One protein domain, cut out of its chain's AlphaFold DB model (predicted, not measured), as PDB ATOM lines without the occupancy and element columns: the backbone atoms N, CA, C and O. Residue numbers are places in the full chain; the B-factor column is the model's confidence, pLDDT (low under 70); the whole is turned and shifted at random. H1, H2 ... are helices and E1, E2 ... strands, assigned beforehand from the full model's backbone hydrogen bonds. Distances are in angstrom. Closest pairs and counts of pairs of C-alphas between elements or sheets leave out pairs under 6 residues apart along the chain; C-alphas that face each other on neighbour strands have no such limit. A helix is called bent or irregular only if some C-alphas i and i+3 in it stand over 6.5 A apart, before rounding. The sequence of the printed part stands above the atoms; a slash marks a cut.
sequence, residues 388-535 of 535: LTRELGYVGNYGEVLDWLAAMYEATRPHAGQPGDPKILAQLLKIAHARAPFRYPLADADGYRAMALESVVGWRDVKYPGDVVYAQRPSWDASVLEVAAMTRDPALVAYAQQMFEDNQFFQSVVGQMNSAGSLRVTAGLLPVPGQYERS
ATOM      1  N   LEU A 388      81.729  -1.284  87.088       92.88
ATOM      2  CA  LEU A 388      82.850  -2.159  86.707       92.88
ATOM      3  C   LEU A 388      82.661  -3.558  87.295       92.88
ATOM      4  O   LEU A 388      82.323  -3.663  88.476       92.88
ATOM      5  N   THR A 389      82.895  -4.611  86.510       91.75
ATOM      6  CA  THR A 389      82.901  -5.992  87.024       91.75
ATOM      7  C   THR A 389      84.020  -6.195  88.042       91.75
ATOM      8  O   THR A 389      85.038  -5.497  88.011       91.75
ATOM      9  N   ARG A 390      83.801  -7.108  88.990       85.19
ATOM     10  CA  ARG A 390      84.716  -7.383  90.098       85.19
ATOM     11  C   ARG A 390      85.349  -8.758  89.938       85.19
ATOM     12  O   ARG A 390      84.715  -9.784  90.161       85.19
ATOM     13  N   GLU A 391      86.635  -8.753  89.615       80.81
ATOM     14  CA  GLU A 391      87.509  -9.919  89.759       80.81
ATOM     15  C   GLU A 391      88.575  -9.611  90.828       80.81
ATOM     16  O   GLU A 391      88.237  -9.120  91.904       80.81
ATOM     17  N   LEU A 392      89.859  -9.857  90.545       77.75
ATOM     18  CA  LEU A 392      90.978  -9.487  91.428       77.75
ATOM     19  C   LEU A 392      91.219  -7.965  91.488       77.75
ATOM     20  O   LEU A 392      91.853  -7.466  92.409       77.75
ATOM     21  N   GLY A 393      90.677  -7.228  90.521       81.00
ATOM     22  CA  GLY A 393      90.734  -5.776  90.413       81.00
ATOM     23  C   GLY A 393      90.079  -5.327  89.109       81.00
ATOM     24  O   GLY A 393      89.183  -6.009  88.603       81.00
ATOM     25  N   TYR A 394      90.510  -4.191  88.550       85.38
ATOM     26  CA  TYR A 394      90.051  -3.779  87.222       85.38
ATOM     27  C   TYR A 394      90.476  -4.810  86.169       85.38
ATOM     28  O   TYR A 394      91.616  -5.267  86.137       85.38
ATOM     29  N   VAL A 395      89.545  -5.178  85.294       84.44
ATOM     30  CA  VAL A 395      89.769  -6.107  84.185       84.44
ATOM     31  C   VAL A 395      89.348  -5.421  82.898       84.44
ATOM     32  O   VAL A 395      88.159  -5.279  82.622       84.44
ATOM     33  N   GLY A 396      90.341  -4.942  82.148       82.31
ATOM     34  CA  GLY A 396      90.105  -4.142  80.953       82.31
ATOM     35  C   GLY A 396      89.666  -4.947  79.741       82.31
ATOM     36  O   GLY A 396      88.985  -4.385  78.917       82.31
ATOM     37  N   ASN A 397      90.003  -6.236  79.628       82.75
ATOM     38  CA  ASN A 397      89.770  -7.014  78.404       82.75
ATOM     39  C   ASN A 397      88.752  -8.155  78.587       82.75
ATOM     40  O   ASN A 397      87.546  -7.918  78.603       82.75
ATOM     41  N   TYR A 398      89.214  -9.397  78.767       79.00
ATOM     42  CA  TYR A 398      88.364 -10.590  78.891       79.00
ATOM     43  C   TYR A 398      87.256 -10.438  79.951       79.00
ATOM     44  O   TYR A 398      86.150 -10.939  79.761       79.00
ATOM     45  N   GLY A 399      87.542  -9.707  81.032       81.62
ATOM     46  CA  GLY A 399      86.608  -9.436  82.122       81.62
ATOM     47  C   GLY A 399      85.622  -8.276  81.902       81.62
ATOM     48  O   GLY A 399      84.850  -7.994  82.819       81.62
ATOM     49  N   GLU A 400      85.589  -7.594  80.741       85.44
ATOM     50  CA  GLU A 400      84.560  -6.567  80.459       85.44
ATOM     51  C   GLU A 400      83.147  -7.142  80.357       85.44
ATOM     52  O   GLU A 400      82.209  -6.512  80.843       85.44
ATOM     53  N   VAL A 401      83.033  -8.338  79.764       87.38
ATOM     54  CA  VAL A 401      81.849  -9.222  79.724       87.38
ATOM     55  C   VAL A 401      80.518  -8.592  79.287       87.38
ATOM     56  O   VAL A 401      79.449  -9.075  79.662       87.38
ATOM     57  N   LEU A 402      80.561  -7.531  78.477       93.19
ATOM     58  CA  LEU A 402      79.354  -6.916  77.911       93.19
ATOM     59  C   LEU A 402      78.530  -7.918  77.087       93.19
ATOM     60  O   LEU A 402      77.307  -7.933  77.196       93.19
ATOM     61  N   ASP A 403      79.209  -8.797  76.351       91.69
ATOM     62  CA  ASP A 403      78.628  -9.895  75.575       91.69
ATOM     63  C   ASP A 403      77.864 -10.899  76.452       91.69
ATOM     64  O   ASP A 403      76.749 -11.311  76.130       91.69
ATOM     65  N   TRP A 404      78.399 -11.256  77.622       92.69
ATOM     66  CA  TRP A 404      77.689 -12.163  78.529       92.69
ATOM     67  C   TRP A 404      76.461 -11.533  79.170       92.69
ATOM     68  O   TRP A 404      75.444 -12.209  79.338       92.69
ATOM     69  N   LEU A 405      76.524 -10.248  79.515       94.75
ATOM     70  CA  LEU A 405      75.369  -9.553  80.071       94.75
ATOM     71  C   LEU A 405      74.292  -9.280  79.008       94.75
ATOM     72  O   LEU A 405      73.101  -9.349  79.315       94.75
ATOM     73  N   ALA A 406      74.693  -9.074  77.752       95.00
ATOM     74  CA  ALA A 406      73.800  -9.082  76.600       95.00
ATOM     75  C   ALA A 406      73.103 -10.447  76.441       95.00
ATOM     76  O   ALA A 406      71.875 -10.503  76.374       95.00
ATOM     77  N   ALA A 407      73.850 -11.556  76.503       93.94
ATOM     78  CA  ALA A 407      73.279 -12.905  76.469       93.94
ATOM     79  C   ALA A 407      72.312 -13.179  77.640       93.94
ATOM     80  O   ALA A 407      71.282 -13.822  77.441       93.94
ATOM     81  N   MET A 408      72.589 -12.660  78.842       96.12
ATOM     82  CA  MET A 408      71.656 -12.716  79.977       96.12
ATOM     83  C   MET A 408      70.349 -11.985  79.702       96.12
ATOM     84  O   MET A 408      69.276 -12.513  79.989       96.12
ATOM     85  N   TYR A 409      70.426 -10.775  79.152       96.81
ATOM     86  CA  TYR A 409      69.231 -10.031  78.778       96.81
ATOM     87  C   TYR A 409      68.417 -10.805  77.732       96.81
ATOM     88  O   TYR A 409      67.217 -11.009  77.922       96.81
ATOM     89  N   GLU A 410      69.069 -11.331  76.694       94.62
ATOM     90  CA  GLU A 410      68.425 -12.176  75.682       94.62
ATOM     91  C   GLU A 410      67.774 -13.429  76.288       94.62
ATOM     92  O   GLU A 410      66.632 -13.746  75.958       94.62
ATOM     93  N   ALA A 411      68.433 -14.096  77.240       95.50
ATOM     94  CA  ALA A 411      67.894 -15.274  77.923       95.50
ATOM     95  C   ALA A 411      66.582 -14.982  78.679       95.50
ATOM     96  O   ALA A 411      65.738 -15.868  78.836       95.50
ATOM     97  N   THR A 412      66.384 -13.746  79.147       96.00
ATOM     98  CA  THR A 412      65.150 -13.343  79.843       96.00
ATOM     99  C   THR A 412      63.997 -12.968  78.920       96.00
ATOM    100  O   THR A 412      62.872 -12.814  79.401       96.00
ATOM    101  N   ARG A 413      64.224 -12.853  77.607       93.19
ATOM    102  CA  ARG A 413      63.144 -12.541  76.671       93.19
ATOM    103  C   ARG A 413      62.102 -13.671  76.654       93.19
ATOM    104  O   ARG A 413      62.457 -14.856  76.650       93.19
ATOM    105  N   PRO A 414      60.802 -13.344  76.647       85.75
ATOM    106  CA  PRO A 414      59.753 -14.344  76.453       85.75
ATOM    107  C   PRO A 414      59.759 -14.882  75.014       85.75
ATOM    108  O   PRO A 414      59.687 -16.090  74.820       85.75
ATOM    109  N   HIS A 415      59.933 -14.000  74.019       79.81
ATOM    110  CA  HIS A 415      60.003 -14.335  72.595       79.81
ATOM    111  C   HIS A 415      60.934 -13.373  71.839       79.81
ATOM    112  O   HIS A 415      61.249 -12.280  72.321       79.81
ATOM    113  N   ALA A 416      61.333 -13.752  70.621       76.06
ATOM    114  CA  ALA A 416      62.083 -12.878  69.723       76.06
ATOM    115  C   ALA A 416      61.334 -11.550  69.489       76.06
ATOM    116  O   ALA A 416      60.127 -11.533  69.256       76.06
ATOM    117  N   GLY A 417      62.050 -10.427  69.574       76.75
ATOM    118  CA  GLY A 417      61.482  -9.084  69.400       76.75
ATOM    119  C   GLY A 417      60.766  -8.504  70.627       76.75
ATOM    120  O   GLY A 417      60.527  -7.300  70.657       76.75
ATOM    121  N   GLN A 418      60.488  -9.300  71.662       88.69
ATOM    122  CA  GLN A 418      59.955  -8.799  72.933       88.69
ATOM    123  C   GLN A 418      61.092  -8.391  73.883       88.69
ATOM    124  O   GLN A 418      62.196  -8.941  73.781       88.69
ATOM    125  N   PRO A 419      60.875  -7.409  74.778       93.06
ATOM    126  CA  PRO A 419      61.898  -6.987  75.729       93.06
ATOM    127  C   PRO A 419      62.189  -8.086  76.757       93.06
ATOM    128  O   PRO A 419      61.303  -8.851  77.141       93.06
ATOM    129  N   GLY A 420      63.446  -8.157  77.190       95.06
ATOM    130  CA  GLY A 420      63.868  -8.986  78.315       95.06
ATOM    131  C   GLY A 420      63.655  -8.269  79.647       95.06
ATOM    132  O   GLY A 420      62.900  -7.301  79.749       95.06
ATOM    133  N   ASP A 421      64.356  -8.722  80.680       97.44
ATOM    134  CA  ASP A 421      64.305  -8.124  82.005       97.44
ATOM    135  C   ASP A 421      64.887  -6.692  81.988       97.44
ATOM    136  O   ASP A 421      66.064  -6.496  81.658       97.44
ATOM    137  N   PRO A 422      64.097  -5.674  82.373       97.31
ATOM    138  CA  PRO A 422      64.527  -4.282  82.289       97.31
ATOM    139  C   PRO A 422      65.637  -3.930  83.287       97.31
ATOM    140  O   PRO A 422      66.407  -3.007  83.028       97.31
ATOM    141  N   LYS A 423      65.764  -4.649  84.413       98.19
ATOM    142  CA  LYS A 423      66.849  -4.412  85.379       98.19
ATOM    143  C   LYS A 423      68.179  -4.901  84.820       98.19
ATOM    144  O   LYS A 423      69.184  -4.213  84.979       98.19
ATOM    145  N   ILE A 424      68.182  -6.046  84.135       98.06
ATOM    146  CA  ILE A 424      69.376  -6.556  83.447       98.06
ATOM    147  C   ILE A 424      69.776  -5.613  82.308       98.06
ATOM    148  O   ILE A 424      70.953  -5.278  82.198       98.06
ATOM    149  N   LEU A 425      68.817  -5.106  81.523       97.62
ATOM    150  CA  LEU A 425      69.098  -4.120  80.472       97.62
ATOM    151  C   LEU A 425      69.701  -2.822  81.032       97.62
ATOM    152  O   LEU A 425      70.702  -2.323  80.520       97.62
ATOM    153  N   ALA A 426      69.125  -2.284  82.111       98.00
ATOM    154  CA  ALA A 426      69.652  -1.091  82.770       98.00
ATOM    155  C   ALA A 426      71.061  -1.327  83.341       98.00
ATOM    156  O   ALA A 426      71.927  -0.454  83.254       98.00
ATOM    157  N   GLN A 427      71.314  -2.519  83.887       97.75
ATOM    158  CA  GLN A 427      72.638  -2.901  84.363       97.75
ATOM    159  C   GLN A 427      73.636  -3.029  83.207       97.75
ATOM    160  O   GLN A 427      74.751  -2.533  83.335       97.75
ATOM    161  N   LEU A 428      73.246  -3.608  82.066       97.38
ATOM    162  CA  LEU A 428      74.079  -3.673  80.859       97.38
ATOM    163  C   LEU A 428      74.538  -2.284  80.422       97.38
ATOM    164  O   LEU A 428      75.734  -2.068  80.231       97.38
ATOM    165  N   LEU A 429      73.608  -1.332  80.348       97.50
ATOM    166  CA  LEU A 429      73.914   0.061  80.028       97.50
ATOM    167  C   LEU A 429      74.867   0.683  81.044       97.50
ATOM    168  O   LEU A 429      75.877   1.274  80.668       97.50
ATOM    169  N   LYS A 430      74.592   0.512  82.340       97.62
ATOM    170  CA  LYS A 430      75.459   1.019  83.407       97.62
ATOM    171  C   LYS A 430      76.886   0.485  83.281       97.62
ATOM    172  O   LYS A 430      77.829   1.259  83.426       97.62
ATOM    173  N   ILE A 431      77.052  -0.813  83.020       96.06
ATOM    174  CA  ILE A 431      78.376  -1.415  82.834       96.06
ATOM    175  C   ILE A 431      79.034  -0.861  81.568       96.06
ATOM    176  O   ILE A 431      80.180  -0.430  81.640       96.06
ATOM    177  N   ALA A 432      78.326  -0.800  80.438       95.88
ATOM    178  CA  ALA A 432      78.865  -0.266  79.186       95.88
ATOM    179  C   ALA A 432      79.368   1.183  79.338       95.88
ATOM    180  O   ALA A 432      80.494   1.492  78.943       95.88
ATOM    181  N   HIS A 433      78.590   2.041  80.005       96.38
ATOM    182  CA  HIS A 433      78.973   3.420  80.328       96.38
ATOM    183  C   HIS A 433      80.155   3.496  81.299       96.38
ATOM    184  O   HIS A 433      81.046   4.322  81.122       96.38
ATOM    185  N   ALA A 434      80.221   2.613  82.296       95.06
ATOM    186  CA  ALA A 434      81.340   2.569  83.241       95.06
ATOM    187  C   ALA A 434      82.677   2.218  82.573       95.06
ATOM    188  O   ALA A 434      83.736   2.578  83.089       95.06
ATOM    189  N   ARG A 435      82.637   1.516  81.436       92.88
ATOM    190  CA  ARG A 435      83.828   1.183  80.655       92.88
ATOM    191  C   ARG A 435      84.279   2.311  79.735       92.88
ATOM    192  O   ARG A 435      85.467   2.395  79.454       92.88
ATOM    193  N   ALA A 436      83.373   3.186  79.298       91.50
ATOM    194  CA  ALA A 436      83.643   4.259  78.338       91.50
ATOM    195  C   ALA A 436      84.909   5.103  78.630       91.50
ATOM    196  O   ALA A 436      85.686   5.317  77.700       91.50
ATOM    197  N   PRO A 437      85.209   5.501  79.885       92.12
ATOM    198  CA  PRO A 437      86.416   6.275  80.200       92.12
ATOM    199  C   PRO A 437      87.744   5.531  80.001       92.12
ATOM    200  O   PRO A 437      88.794   6.163  79.986       92.12
ATOM    201  N   PHE A 438      87.720   4.204  79.857       92.38
ATOM    202  CA  PHE A 438      88.912   3.380  79.638       92.38
ATOM    203  C   PHE A 438      89.248   3.225  78.152       92.38
ATOM    204  O   PHE A 438      89.981   2.317  77.781       92.38
ATOM    205  N   ARG A 439      88.651   4.039  77.275       92.44
ATOM    206  CA  ARG A 439      88.867   3.981  75.829       92.44
ATOM    207  C   ARG A 439      89.584   5.259  75.439       92.44
ATOM    208  O   ARG A 439      89.082   6.348  75.705       92.44
ATOM    209  N   TYR A 440      90.760   5.132  74.837       91.50
ATOM    210  CA  TYR A 440      91.610   6.271  74.505       91.50
ATOM    211  C   TYR A 440      92.040   6.237  73.033       91.50
ATOM    212  O   TYR A 440      92.252   5.156  72.479       91.50
ATOM    213  N   PRO A 441      92.176   7.404  72.380       90.88
ATOM    214  CA  PRO A 441      92.592   7.470  70.988       90.88
ATOM    215  C   PRO A 441      94.058   7.056  70.829       90.88
ATOM    216  O   PRO A 441      94.934   7.489  71.585       90.88
ATOM    217  N   LEU A 442      94.338   6.258  69.803       87.56
ATOM    218  CA  LEU A 442      95.688   5.877  69.389       87.56
ATOM    219  C   LEU A 442      95.760   5.618  67.877       87.56
ATOM    220  O   LEU A 442      94.758   5.660  67.165       87.56
ATOM    221  N   ALA A 443      96.971   5.327  67.404       88.69
ATOM    222  CA  ALA A 443      97.168   4.643  66.136       88.69
ATOM    223  C   ALA A 443      97.216   3.127  66.387       88.69
ATOM    224  O   ALA A 443      97.914   2.696  67.309       88.69
ATOM    225  N   ASP A 444      96.490   2.335  65.601       90.25
ATOM    226  CA  ASP A 444      96.591   0.876  65.651       90.25
ATOM    227  C   ASP A 444      97.956   0.371  65.144       90.25
ATOM    228  O   ASP A 444      98.846   1.152  64.793       90.25
ATOM    229  N   ALA A 445      98.134  -0.953  65.108       86.31
ATOM    230  CA  ALA A 445      99.386  -1.582  64.687       86.31
ATOM    231  C   ALA A 445      99.819  -1.213  63.252       86.31
ATOM    232  O   ALA A 445     101.015  -1.224  62.964       86.31
ATOM    233  N   ASP A 446      98.874  -0.836  62.385       88.69
ATOM    234  CA  ASP A 446      99.130  -0.426  61.002       88.69
ATOM    235  C   ASP A 446      99.273   1.106  60.861       88.69
ATOM    236  O   ASP A 446      99.505   1.622  59.765       88.69
ATOM    237  N   GLY A 447      99.145   1.856  61.961       88.75
ATOM    238  CA  GLY A 447      99.263   3.313  61.987       88.75
ATOM    239  C   GLY A 447      97.966   4.076  61.687       88.75
ATOM    240  O   GLY A 447      98.022   5.290  61.453       88.75
ATOM    241  N   TYR A 448      96.807   3.412  61.690       93.62
ATOM    242  CA  TYR A 448      95.508   4.048  61.430       93.62
ATOM    243  C   TYR A 448      94.794   4.471  62.713       93.62
ATOM    244  O   TYR A 448      95.059   3.947  63.790       93.62
ATOM    245  N   ARG A 449      93.879   5.440  62.604       94.94
ATOM    246  CA  ARG A 449      93.066   5.938  63.722       94.94
ATOM    247  C   ARG A 449      92.296   4.798  64.368       94.94
ATOM    248  O   ARG A 449      91.650   4.012  63.679       94.94
ATOM    249  N   ALA A 450      92.384   4.715  65.684       94.56
ATOM    250  CA  ALA A 450      91.675   3.735  66.475       94.56
ATOM    251  C   ALA A 450      91.363   4.286  67.870       94.56
ATOM    252  O   ALA A 450      91.973   5.252  68.335       94.56
ATOM    253  N   MET A 451      90.467   3.594  68.566       94.38
ATOM    254  CA  MET A 451      90.336   3.659  70.018       94.38
ATOM    255  C   MET A 451      90.914   2.372  70.607       94.38
ATOM    256  O   MET A 451      90.608   1.286  70.117       94.38
ATOM    257  N   ALA A 452      91.753   2.483  71.635       90.81
ATOM    258  CA  ALA A 452      92.281   1.347  72.379       90.81
ATOM    259  C   ALA A 452      91.669   1.307  73.758       90.81
ATOM    260  O   ALA A 452      91.343   2.323  74.375       90.81
ATOM    261  N   LEU A 453      91.597   0.087  74.241       92.56
ATOM    262  CA  LEU A 453      91.237  -0.237  75.592       92.56
ATOM    263  C   LEU A 453      92.419  -0.023  76.546       92.56
ATOM    264  O   LEU A 453      93.502  -0.570  76.352       92.56
ATOM    265  N   GLU A 454      92.209   0.712  77.629       90.19
ATOM    266  CA  GLU A 454      93.147   0.790  78.741       90.19
ATOM    267  C   GLU A 454      93.110  -0.539  79.499       90.19
ATOM    268  O   GLU A 454      92.214  -0.798  80.302       90.19
ATOM    269  N   SER A 455      94.056  -1.422  79.175       87.06
ATOM    270  CA  SER A 455      94.215  -2.734  79.809       87.06
ATOM    271  C   SER A 455      95.535  -2.886  80.562       87.06
ATOM    272  O   SER A 455      95.745  -3.931  81.176       87.06
ATOM    273  N   VAL A 456      96.390  -1.853  80.566       80.75
ATOM    274  CA  VAL A 456      97.693  -1.861  81.252       80.75
ATOM    275  C   VAL A 456      97.497  -1.932  82.754       80.75
ATOM    276  O   VAL A 456      98.118  -2.738  83.425       80.75
ATOM    277  N   VAL A 457      96.554  -1.146  83.269       80.81
ATOM    278  CA  VAL A 457      96.175  -1.162  84.693       80.81
ATOM    279  C   VAL A 457      95.244  -2.332  85.051       80.81
ATOM    280  O   VAL A 457      94.638  -2.356  86.125       80.81
ATOM    281  N   GLY A 458      95.056  -3.277  84.125       82.12
ATOM    282  CA  GLY A 458      94.241  -4.468  84.313       82.12
ATOM    283  C   GLY A 458      94.955  -5.535  85.140       82.12
ATOM    284  O   GLY A 458      96.172  -5.619  85.160       82.12
ATOM    285  N   TRP A 459      94.194  -6.403  85.801       79.25
ATOM    286  CA  TRP A 459      94.781  -7.469  86.616       79.25
ATOM    287  C   TRP A 459      95.119  -8.730  85.829       79.25
ATOM    288  O   TRP A 459      96.131  -9.359  86.108       79.25
ATOM    289  N   ARG A 460      94.261  -9.130  84.884       73.88
ATOM    290  CA  ARG A 460      94.265 -10.486  84.309       73.88
ATOM    291  C   ARG A 460      94.920 -10.589  82.937       73.88
ATOM    292  O   ARG A 460      95.821 -11.398  82.739       73.88
ATOM    293  N   ASP A 461      94.459  -9.761  82.007       74.06
ATOM    294  CA  ASP A 461      94.789  -9.853  80.582       74.06
ATOM    295  C   ASP A 461      95.404  -8.539  80.111       74.06
ATOM    296  O   ASP A 461      94.873  -7.850  79.236       74.06
ATOM    297  N   VAL A 462      96.511  -8.187  80.767       77.56
ATOM    298  CA  VAL A 462      97.292  -6.991  80.469       77.56
ATOM    299  C   VAL A 462      97.845  -7.102  79.055       77.56
ATOM    300  O   VAL A 462      98.624  -8.008  78.749       77.56
ATOM    301  N   LYS A 463      97.434  -6.178  78.191       81.00
ATOM    302  CA  LYS A 463      97.979  -6.014  76.847       81.00
ATOM    303  C   LYS A 463      98.435  -4.581  76.667       81.00
ATOM    304  O   LYS A 463      97.749  -3.646  77.085       81.00
ATOM    305  N   TYR A 464      99.582  -4.416  76.019       80.50
ATOM    306  CA  TYR A 464     100.077  -3.093  75.685       80.50
ATOM    307  C   TYR A 464     100.609  -3.036  74.237       80.50
ATOM    308  O   TYR A 464     101.417  -3.890  73.872       80.50
ATOM    309  N   PRO A 465     100.149  -2.087  73.392       84.50
ATOM    310  CA  PRO A 465      98.917  -1.312  73.590       84.50
ATOM    311  C   PRO A 465      97.704  -2.247  73.767       84.50
ATOM    312  O   PRO A 465      97.772  -3.430  73.426       84.50
ATOM    313  N   GLY A 466      96.619  -1.750  74.366       87.94
ATOM    314  CA  GLY A 466      95.408  -2.557  74.506       87.94
ATOM    315  C   GLY A 466      94.718  -2.817  73.168       87.94
ATOM    316  O   GLY A 466      95.040  -2.194  72.155       87.94
ATOM    317  N   ASP A 467      93.768  -3.754  73.167       89.56
ATOM    318  CA  ASP A 467      93.027  -4.119  71.956       89.56
ATOM    319  C   ASP A 467      92.240  -2.913  71.401       89.56
ATOM    320  O   ASP A 467      91.788  -2.048  72.159       89.56
ATOM    321  N   VAL A 468      92.048  -2.874  70.077       92.38
ATOM    322  CA  VAL A 468      91.202  -1.867  69.418       92.38
ATOM    323  C   VAL A 468      89.744  -2.108  69.812       92.38
ATOM    324  O   VAL A 468      89.157  -3.128  69.449       92.38
ATOM    325  N   VAL A 469      89.169  -1.179  70.578       93.25
ATOM    326  CA  VAL A 469      87.818  -1.276  71.143       93.25
ATOM    327  C   VAL A 469      87.191   0.114  71.234       93.25
ATOM    328  O   VAL A 469      87.757   1.021  71.839       93.25
ATOM    329  N   TYR A 470      85.984   0.252  70.682       94.62
ATOM    330  CA  TYR A 470      85.184   1.480  70.754       94.62
ATOM    331  C   TYR A 470      84.109   1.385  71.843       94.62
ATOM    332  O   TYR A 470      84.202   2.053  72.870       94.62
ATOM    333  N   ALA A 471      83.111   0.516  71.654       92.56
ATOM    334  CA  ALA A 471      82.044   0.276  72.632       92.56
ATOM    335  C   ALA A 471      82.212  -1.083  73.329       92.56
ATOM    336  O   ALA A 471      82.433  -1.157  74.541       92.56
ATOM    337  N   GLN A 472      82.128  -2.148  72.533       91.06
ATOM    338  CA  GLN A 472      82.290  -3.541  72.925       91.06
ATOM    339  C   GLN A 472      83.454  -4.143  72.140       91.06
ATOM    340  O   GLN A 472      83.635  -3.856  70.956       91.06
ATOM    341  N   ARG A 473      84.252  -4.982  72.802       86.94
ATOM    342  CA  ARG A 473      85.346  -5.711  72.153       86.94
ATOM    343  C   ARG A 473      84.812  -6.729  71.131       86.94
ATOM    344  O   ARG A 473      83.773  -7.342  71.393       86.94
ATOM    345  N   PRO A 474      85.537  -7.012  70.034       79.06
ATOM    346  CA  PRO A 474      85.259  -8.200  69.235       79.06
ATOM    347  C   PRO A 474      85.497  -9.431  70.112       79.06
ATOM    348  O   PRO A 474      86.597  -9.622  70.641       79.06
ATOM    349  N   SER A 475      84.468 -10.249  70.319       80.50
ATOM    350  CA  SER A 475      84.574 -11.440  71.158       80.50
ATOM    351  C   SER A 475      84.407 -12.712  70.340       80.50
ATOM    352  O   SER A 475      84.152 -12.685  69.136       80.50
ATOM    353  N   TRP A 476      84.616 -13.863  70.976       80.81
ATOM    354  CA  TRP A 476      84.351 -15.127  70.303       80.81
ATOM    355  C   TRP A 476      82.854 -15.369  70.117       80.81
ATOM    356  O   TRP A 476      82.513 -16.073  69.185       80.81
ATOM    357  N   ASP A 477      81.986 -14.823  70.973       80.19
ATOM    358  CA  ASP A 477      80.543 -15.115  70.987       80.19
ATOM    359  C   ASP A 477      79.686 -13.985  70.418       80.19
ATOM    360  O   ASP A 477      78.508 -14.192  70.147       80.19
ATOM    361  N   ALA A 478      80.269 -12.800  70.236       87.31
ATOM    362  CA  ALA A 478      79.534 -11.598  69.894       87.31
ATOM    363  C   ALA A 478      80.297 -10.696  68.925       87.31
ATOM    364  O   ALA A 478      81.531 -10.708  68.840       87.31
ATOM    365  N   SER A 479      79.540  -9.871  68.210       89.38
ATOM    366  CA  SER A 479      80.088  -8.824  67.356       89.38
ATOM    367  C   SER A 479      80.434  -7.564  68.156       89.38
ATOM    368  O   SER A 479      79.913  -7.325  69.243       89.38
ATOM    369  N   VAL A 480      81.244  -6.688  67.560       91.88
ATOM    370  CA  VAL A 480      81.522  -5.339  68.095       91.88
ATOM    371  C   VAL A 480      80.301  -4.413  68.131       91.88
ATOM    372  O   VAL A 480      80.335  -3.388  68.808       91.88
ATOM    373  N   LEU A 481      79.227  -4.751  67.409       94.19
ATOM    374  CA  LEU A 481      78.010  -3.941  67.312       94.19
ATOM    375  C   LEU A 481      76.901  -4.406  68.259       94.19
ATOM    376  O   LEU A 481      75.900  -3.707  68.383       94.19
ATOM    377  N   GLU A 482      77.035  -5.569  68.899       93.62
ATOM    378  CA  GLU A 482      75.936  -6.244  69.594       93.62
ATOM    379  C   GLU A 482      75.232  -5.353  70.619       93.62
ATOM    380  O   GLU A 482      74.035  -5.101  70.480       93.62
ATOM    381  N   VAL A 483      75.954  -4.840  71.617       94.75
ATOM    382  CA  VAL A 483      75.335  -4.035  72.679       94.75
ATOM    383  C   VAL A 483      74.821  -2.694  72.156       94.75
ATOM    384  O   VAL A 483      73.749  -2.256  72.578       94.75
ATOM    385  N   ALA A 484      75.508  -2.060  71.202       95.12
ATOM    386  CA  ALA A 484      75.020  -0.829  70.579       95.12
ATOM    387  C   ALA A 484      73.704  -1.074  69.817       95.12
ATOM    388  O   ALA A 484      72.724  -0.358  70.017       95.12
ATOM    389  N   ALA A 485      73.637  -2.140  69.015       93.00
ATOM    390  CA  ALA A 485      72.448  -2.515  68.253       93.00
ATOM    391  C   ALA A 485      71.287  -2.973  69.153       93.00
ATOM    392  O   ALA A 485      70.124  -2.679  68.862       93.00
ATOM    393  N   MET A 486      71.594  -3.687  70.239       91.69
ATOM    394  CA  MET A 486      70.620  -4.189  71.208       91.69
ATOM    395  C   MET A 486      69.972  -3.059  72.006       91.69
ATOM    396  O   MET A 486      68.759  -3.065  72.205       91.69
ATOM    397  N   THR A 487      70.779  -2.112  72.483       93.12
ATOM    398  CA  THR A 487      70.324  -1.076  73.417       93.12
ATOM    399  C   THR A 487      69.872   0.201  72.726       93.12
ATOM    400  O   THR A 487      69.010   0.899  73.256       93.12
ATOM    401  N   ARG A 488      70.448   0.512  71.555       93.31
ATOM    402  CA  ARG A 488      70.285   1.796  70.854       93.31
ATOM    403  C   ARG A 488      70.574   3.008  71.746       93.31
ATOM    404  O   ARG A 488      70.012   4.080  71.537       93.31
ATOM    405  N   ASP A 489      71.433   2.831  72.748       96.81
ATOM    406  CA  ASP A 489      71.876   3.925  73.605       96.81
ATOM    407  C   ASP A 489      72.665   4.952  72.774       96.81
ATOM    408  O   ASP A 489      73.586   4.555  72.054       96.81
ATOM    409  N   PRO A 490      72.344   6.257  72.858       96.94
ATOM    410  CA  PRO A 490      72.963   7.269  72.006       96.94
ATOM    411  C   PRO A 490      74.491   7.328  72.089       96.94
ATOM    412  O   PRO A 490      75.141   7.535  71.067       96.94
ATOM    413  N   ALA A 491      75.089   7.127  73.268       96.12
ATOM    414  CA  ALA A 491      76.543   7.180  73.395       96.12
ATOM    415  C   ALA A 491      77.200   5.904  72.855       96.12
ATOM    416  O   ALA A 491      78.234   5.982  72.194       96.12
ATOM    417  N   LEU A 492      76.590   4.734  73.063       96.12
ATOM    418  CA  LEU A 492      77.089   3.484  72.473       96.12
ATOM    419  C   LEU A 492      76.968   3.480  70.944       96.12
ATOM    420  O   LEU A 492      77.867   2.987  70.262       96.12
ATOM    421  N   VAL A 493      75.903   4.078  70.406       96.25
ATOM    422  CA  VAL A 493      75.752   4.323  68.966       96.25
ATOM    423  C   VAL A 493      76.824   5.293  68.465       96.25
ATOM    424  O   VAL A 493      77.451   5.001  67.453       96.25
ATOM    425  N   ALA A 494      77.117   6.380  69.187       96.31
ATOM    426  CA  ALA A 494      78.185   7.310  68.810       96.31
ATOM    427  C   ALA A 494      79.571   6.636  68.769       96.31
ATOM    428  O   ALA A 494      80.347   6.864  67.843       96.31
ATOM    429  N   TYR A 495      79.875   5.738  69.715       96.12
ATOM    430  CA  TYR A 495      81.099   4.927  69.658       96.12
ATOM    431  C   TYR A 495      81.145   4.016  68.423       96.12
ATOM    432  O   TYR A 495      82.204   3.865  67.814       96.12
ATOM    433  N   ALA A 496      80.015   3.415  68.040       95.75
ATOM    434  CA  ALA A 496      79.933   2.615  66.821       95.75
ATOM    435  C   ALA A 496      80.099   3.479  65.559       95.75
ATOM    436  O   ALA A 496      80.822   3.081  64.652       95.75
ATOM    437  N   GLN A 497      79.507   4.676  65.519       96.25
ATOM    438  CA  GLN A 497      79.681   5.638  64.425       96.25
ATOM    439  C   GLN A 497      81.149   6.035  64.258       96.25
ATOM    440  O   GLN A 497      81.681   5.909  63.160       96.25
ATOM    441  N   GLN A 498      81.843   6.378  65.349       96.81
ATOM    442  CA  GLN A 498      83.280   6.660  65.313       96.81
ATOM    443  C   GLN A 498      84.084   5.460  64.770       96.81
ATOM    444  O   GLN A 498      84.986   5.631  63.953       96.81
ATOM    445  N   MET A 499      83.730   4.227  65.156       97.12
ATOM    446  CA  MET A 499      84.367   3.012  64.625       97.12
ATOM    447  C   MET A 499      84.197   2.866  63.104       97.12
ATOM    448  O   MET A 499      85.109   2.369  62.436       97.12
ATOM    449  N   PHE A 500      83.048   3.271  62.556       97.12
ATOM    450  CA  PHE A 500      82.816   3.306  61.112       97.12
ATOM    451  C   PHE A 500      83.587   4.441  60.432       97.12
ATOM    452  O   PHE A 500      84.204   4.203  59.397       97.12
ATOM    453  N   GLU A 501      83.613   5.638  61.022       97.00
ATOM    454  CA  GLU A 501      84.358   6.797  60.507       97.00
ATOM    455  C   GLU A 501      85.866   6.532  60.415       97.00
ATOM    456  O   GLU A 501      86.516   6.924  59.446       97.00
ATOM    457  N   ASP A 502      86.417   5.810  61.389       97.50
ATOM    458  CA  ASP A 502      87.820   5.389  61.398       97.50
ATOM    459  C   ASP A 502      88.077   4.127  60.548       97.50
ATOM    460  O   ASP A 502      89.224   3.694  60.397       97.50
ATOM    461  N   ASN A 503      87.020   3.555  59.960       97.19
ATOM    462  CA  ASN A 503      87.002   2.320  59.177       97.19
ATOM    463  C   ASN A 503      87.593   1.102  59.921       97.19
ATOM    464  O   ASN A 503      88.254   0.235  59.346       97.19
ATOM    465  N   GLN A 504      87.350   1.022  61.230       96.88
ATOM    466  CA  GLN A 504      87.832  -0.071  62.080       96.88
ATOM    467  C   GLN A 504      86.843  -1.233  62.197       96.88
ATOM    468  O   GLN A 504      87.238  -2.334  62.579       96.88
ATOM    469  N   PHE A 505      85.573  -1.036  61.829       96.69
ATOM    470  CA  PHE A 505      84.570  -2.102  61.863       96.69
ATOM    471  C   PHE A 505      84.971  -3.301  60.990       96.69
ATOM    472  O   PHE A 505      85.083  -4.420  61.490       96.69
ATOM    473  N   PHE A 506      85.243  -3.082  59.698       96.69
ATOM    474  CA  PHE A 506      85.582  -4.180  58.787       96.69
ATOM    475  C   PHE A 506      86.907  -4.844  59.167       96.69
ATOM    476  O   PHE A 506      87.014  -6.068  59.116       96.69
ATOM    477  N   GLN A 507      87.886  -4.064  59.637       95.88
ATOM    478  CA  GLN A 507      89.134  -4.612  60.165       95.88
ATOM    479  C   GLN A 507      88.897  -5.491  61.399       95.88
ATOM    480  O   GLN A 507      89.482  -6.570  61.511       95.88
ATOM    481  N   SER A 508      88.005  -5.082  62.302       94.38
ATOM    482  CA  SER A 508      87.616  -5.895  63.454       94.38
ATOM    483  C   SER A 508      86.957  -7.208  63.027       94.38
ATOM    484  O   SER A 508      87.206  -8.244  63.644       94.38
ATOM    485  N   VAL A 509      86.136  -7.191  61.974       95.12
ATOM    486  CA  VAL A 509      85.510  -8.403  61.423       95.12
ATOM    487  C   VAL A 509      86.566  -9.329  60.810       95.12
ATOM    488  O   VAL A 509      86.538 -10.533  61.061       95.12
ATOM    489  N   VAL A 510      87.549  -8.790  60.078       94.31
ATOM    490  CA  VAL A 510      88.703  -9.563  59.583       94.31
ATOM    491  C   VAL A 510      89.482 -10.187  60.742       94.31
ATOM    492  O   VAL A 510      89.754 -11.387  60.722       94.31
ATOM    493  N   GLY A 511      89.784  -9.413  61.788       91.94
ATOM    494  CA  GLY A 511      90.454  -9.913  62.991       91.94
ATOM    495  C   GLY A 511      89.677 -11.043  63.675       91.94
ATOM    496  O   GLY A 511      90.252 -12.073  64.036       91.94
ATOM    497  N   GLN A 512      88.354 -10.901  63.784       90.69
ATOM    498  CA  GLN A 512      87.482 -11.944  64.321       90.69
ATOM    499  C   GLN A 512      87.508 -13.200  63.435       90.69
ATOM    500  O   GLN A 512      87.677 -14.302  63.953       90.69
ATOM    501  N   MET A 513      87.442 -13.064  62.106       91.38
ATOM    502  CA  MET A 513      87.544 -14.199  61.178       91.38
ATOM    503  C   MET A 513      88.905 -14.911  61.232       91.38
ATOM    504  O   MET A 513      88.951 -16.129  61.069       91.38
ATOM    505  N   ASN A 514      89.995 -14.197  61.512       89.81
ATOM    506  CA  ASN A 514      91.334 -14.783  61.639       89.81
ATOM    507  C   ASN A 514      91.558 -15.526  62.965       89.81
ATOM    508  O   ASN A 514      92.532 -16.269  63.103       89.81
ATOM    509  N   SER A 515      90.667 -15.356  63.946       82.88
ATOM    510  CA  SER A 515      90.705 -16.152  65.172       82.88
ATOM    511  C   SER A 515      90.518 -17.635  64.843       82.88
ATOM    512  O   SER A 515      89.742 -17.975  63.944       82.88
ATOM    513  N   ALA A 516      91.216 -18.513  65.582       71.56
ATOM    514  CA  ALA A 516      91.194 -19.965  65.377       71.56
ATOM    515  C   ALA A 516      89.772 -20.455  65.059       71.56
ATOM    516  O   ALA A 516      88.832 -20.062  65.756       71.56
ATOM    517  N   GLY A 517      89.644 -21.266  63.997       64.25
ATOM    518  CA  GLY A 517      88.405 -21.666  63.306       64.25
ATOM    519  C   GLY A 517      87.403 -22.467  64.142       64.25
ATOM    520  O   GLY A 517      86.966 -23.542  63.750       64.25
ATOM    521  N   SER A 518      87.047 -21.950  65.310       83.81
ATOM    522  CA  SER A 518      86.062 -22.501  66.219       83.81
ATOM    523  C   SER A 518      84.666 -22.054  65.805       83.81
ATOM    524  O   SER A 518      84.455 -20.934  65.329       83.81
ATOM    525  N   LEU A 519      83.693 -22.928  66.052       91.88
ATOM    526  CA  LEU A 519      82.275 -22.626  65.879       91.88
ATOM    527  C   LEU A 519      81.838 -21.390  66.676       91.88
ATOM    528  O   LEU A 519      80.949 -20.679  66.229       91.88
ATOM    529  N   ARG A 520      82.494 -21.111  67.809       89.50
ATOM    530  CA  ARG A 520      82.217 -19.954  68.669       89.50
ATOM    531  C   ARG A 520      82.275 -18.668  67.858       89.50
ATOM    532  O   ARG A 520      81.268 -17.995  67.693       89.50
ATOM    533  N   VAL A 521      83.434 -18.446  67.236       91.62
ATOM    534  CA  VAL A 521      83.710 -17.296  66.370       91.62
ATOM    535  C   VAL A 521      82.690 -17.223  65.242       91.62
ATOM    536  O   VAL A 521      82.132 -16.164  64.989       91.62
ATOM    537  N   THR A 522      82.407 -18.348  64.580       94.25
ATOM    538  CA  THR A 522      81.408 -18.379  63.504       94.25
ATOM    539  C   THR A 522      80.007 -17.992  64.003       94.25
ATOM    540  O   THR A 522      79.293 -17.285  63.296       94.25
ATOM    541  N   ALA A 523      79.621 -18.386  65.218       93.12
ATOM    542  CA  ALA A 523      78.355 -17.986  65.823       93.12
ATOM    543  C   ALA A 523      78.308 -16.479  66.124       93.12
ATOM    544  O   ALA A 523      77.306 -15.840  65.810       93.12
ATOM    545  N   GLY A 524      79.401 -15.891  66.624       92.38
ATOM    546  CA  GLY A 524      79.506 -14.441  66.846       92.38
ATOM    547  C   GLY A 524      79.443 -13.600  65.562       92.38
ATOM    548  O   GLY A 524      79.071 -12.426  65.609       92.38
ATOM    549  N   LEU A 525      79.748 -14.197  64.402       94.94
ATOM    550  CA  LEU A 525      79.645 -13.555  63.086       94.94
ATOM    551  C   LEU A 525      78.220 -13.580  62.508       94.94
ATOM    552  O   LEU A 525      77.876 -12.733  61.686       94.94
ATOM    553  N   LEU A 526      77.376 -14.522  62.936       95.38
ATOM    554  CA  LEU A 526      76.018 -14.712  62.419       95.38
ATOM    555  C   LEU A 526      75.138 -13.438  62.456       95.38
ATOM    556  O   LEU A 526      74.473 -13.158  61.455       95.38
ATOM    557  N   PRO A 527      75.107 -12.627  63.535       94.00
ATOM    558  CA  PRO A 527      74.265 -11.432  63.565       94.00
ATOM    559  C   PRO A 527      74.872 -10.222  62.830       94.00
ATOM    560  O   PRO A 527      74.156  -9.243  62.608       94.00
ATOM    561  N   VAL A 528      76.155 -10.268  62.440       95.56
ATOM    562  CA  VAL A 528      76.918  -9.102  61.957       95.56
ATOM    563  C   VAL A 528      76.276  -8.422  60.744       95.56
ATOM    564  O   VAL A 528      76.071  -7.211  60.823       95.56
ATOM    565  N   PRO A 529      75.891  -9.125  59.653       95.62
ATOM    566  CA  PRO A 529      75.312  -8.445  58.493       95.62
ATOM    567  C   PRO A 529      74.020  -7.692  58.830       95.62
ATOM    568  O   PRO A 529      73.860  -6.542  58.444       95.62
ATOM    569  N   GLY A 530      73.138  -8.295  59.635       92.62
ATOM    570  CA  GLY A 530      71.884  -7.651  60.034       92.62
ATOM    571  C   GLY A 530      72.074  -6.515  61.043       92.62
ATOM    572  O   GLY A 530      71.227  -5.633  61.145       92.62
ATOM    573  N   GLN A 531      73.152  -6.520  61.831       92.25
ATOM    574  CA  GLN A 531      73.516  -5.381  62.681       92.25
ATOM    575  C   GLN A 531      74.072  -4.226  61.846       92.25
ATOM    576  O   GLN A 531      73.655  -3.097  62.068       92.25
ATOM    577  N   TYR A 532      74.927  -4.523  60.864       92.31
ATOM    578  CA  TYR A 532      75.488  -3.546  59.929       92.31
ATOM    579  C   TYR A 532      74.416  -2.864  59.062       92.31
ATOM    580  O   TYR A 532      74.429  -1.656  58.883       92.31
ATOM    581  N   GLU A 533      73.430  -3.612  58.565       88.44
ATOM    582  CA  GLU A 533      72.331  -3.052  57.756       88.44
ATOM    583  C   GLU A 533      71.410  -2.095  58.542       88.44
ATOM    584  O   GLU A 533      70.606  -1.382  57.946       88.44
ATOM    585  N   ARG A 534      71.496  -2.094  59.879       79.44
ATOM    586  CA  ARG A 534      70.685  -1.252  60.777       79.44
ATOM    587  C   ARG A 534      71.474  -0.123  61.444       79.44
ATOM    588  O   ARG A 534      70.858   0.634  62.194       79.44
ATOM    589  N   SER A 535      72.795  -0.082  61.259       66.88
ATOM    590  CA  SER A 535      73.711   0.850  61.933       66.88
ATOM    591  C   SER A 535      73.958   2.130  61.157       66.88
ATOM    592  O   SER A 535      73.978   2.047  59.911       66.88
TER     593      SER A 535
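AT A GLANCE: This is residues 388 to 535 of the 535 residues of an uncharacterized protein of Ricinus communis (UniProt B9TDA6). Three helical hairpins, H1 with H2, H3 with H4 and H5 with H6, and one small strand hairpin, E1 with E2, sit round a long unnamed link, residues 454 to 481, part of which runs through the middle. The strand hairpin follows directly on the long helix H2 at one end of the longest axis, and the short H7 folds back near H3. The printed part has 148 residues, with elements in the order H1 H2 E1 E2 H3 H4 H5 H6 H7; the sheet's order is E1 - E2, antiparallel, and the class is mostly helix. It is compact, with a radius of gyration of the C-alphas of 14.8 A, and rounded, spanning 44 by 35 by 32 A.

IN THESE COORDINATES: Look first for E1, residues 439 to 443, and E2, residues 449 to 453. Just before E1 comes H2, residues 422 to 438, which runs 25.7 A from C-alpha 422 at (64.527, -4.282, 82.289) to C-alpha 438 at (88.912, 3.380, 79.638). H2 is irregular, but only just: C-alphas 434 and 437 are 7.0 A apart. H1, residues 402 to 411, measures 14.2 A. After the strands come H3, residues 482 to 487; H4, residues 490 to 501, 16.2 A long; H5, residues 504 to 514, 15.1 A long; H6, residues 519 to 525; and H7, residues 528 to 532, which ends at C-alpha 532 at (75.488, -3.546, 59.929).

HOW THE PARTS SIT: In the hairpin of E1 and E2, look for N 440 and O 452, 2.9 A apart, and N 452 and O 440, 2.8 A apart, within hydrogen-bond range. The closest C-alphas of E2 and H5 are those of Ala 450 and Gln 504, 7.0 A apart. H1 and H2 form a hairpin and touch, closest at C-alphas 409 and 424, 5.8 A, with a shallow tilt of 8 degrees, opposite ways. H3 touches H1 at C-alphas 483 and 406, 6.6 A, at a steep tilt of 59 degrees. H4, with residues 492 to 496 alone, touches H3 in a hairpin, C-alphas 492 and 484 being closest at 5.1 A; the steep tilt of 35.4 degrees is only just steep. H5 and H6, also a hairpin, touch at C-alphas 512 and 521, 6.9 A, with a shallow tilt of 16 degrees. H7 is close to H3 but not clearly touching, its closest C-alpha 531 lying 6.4 A from C-alpha 485. H1 and H5 are apart. Every O i to N i+4 pair is within range in H1, H3, H4, H5, H6 and H7; in H2, 11 of 13 are.

THE WHOLE: The two C-alphas farthest apart are those of Pro 414 and Gly 447, 45.6 A. The printed part has no cut and ends at the chain's last residue, 535. The link from E2 to H3 is long, with 28 residues. The mean pLDDT of the printed part is 90.3; residues 517 and 535 are under 70.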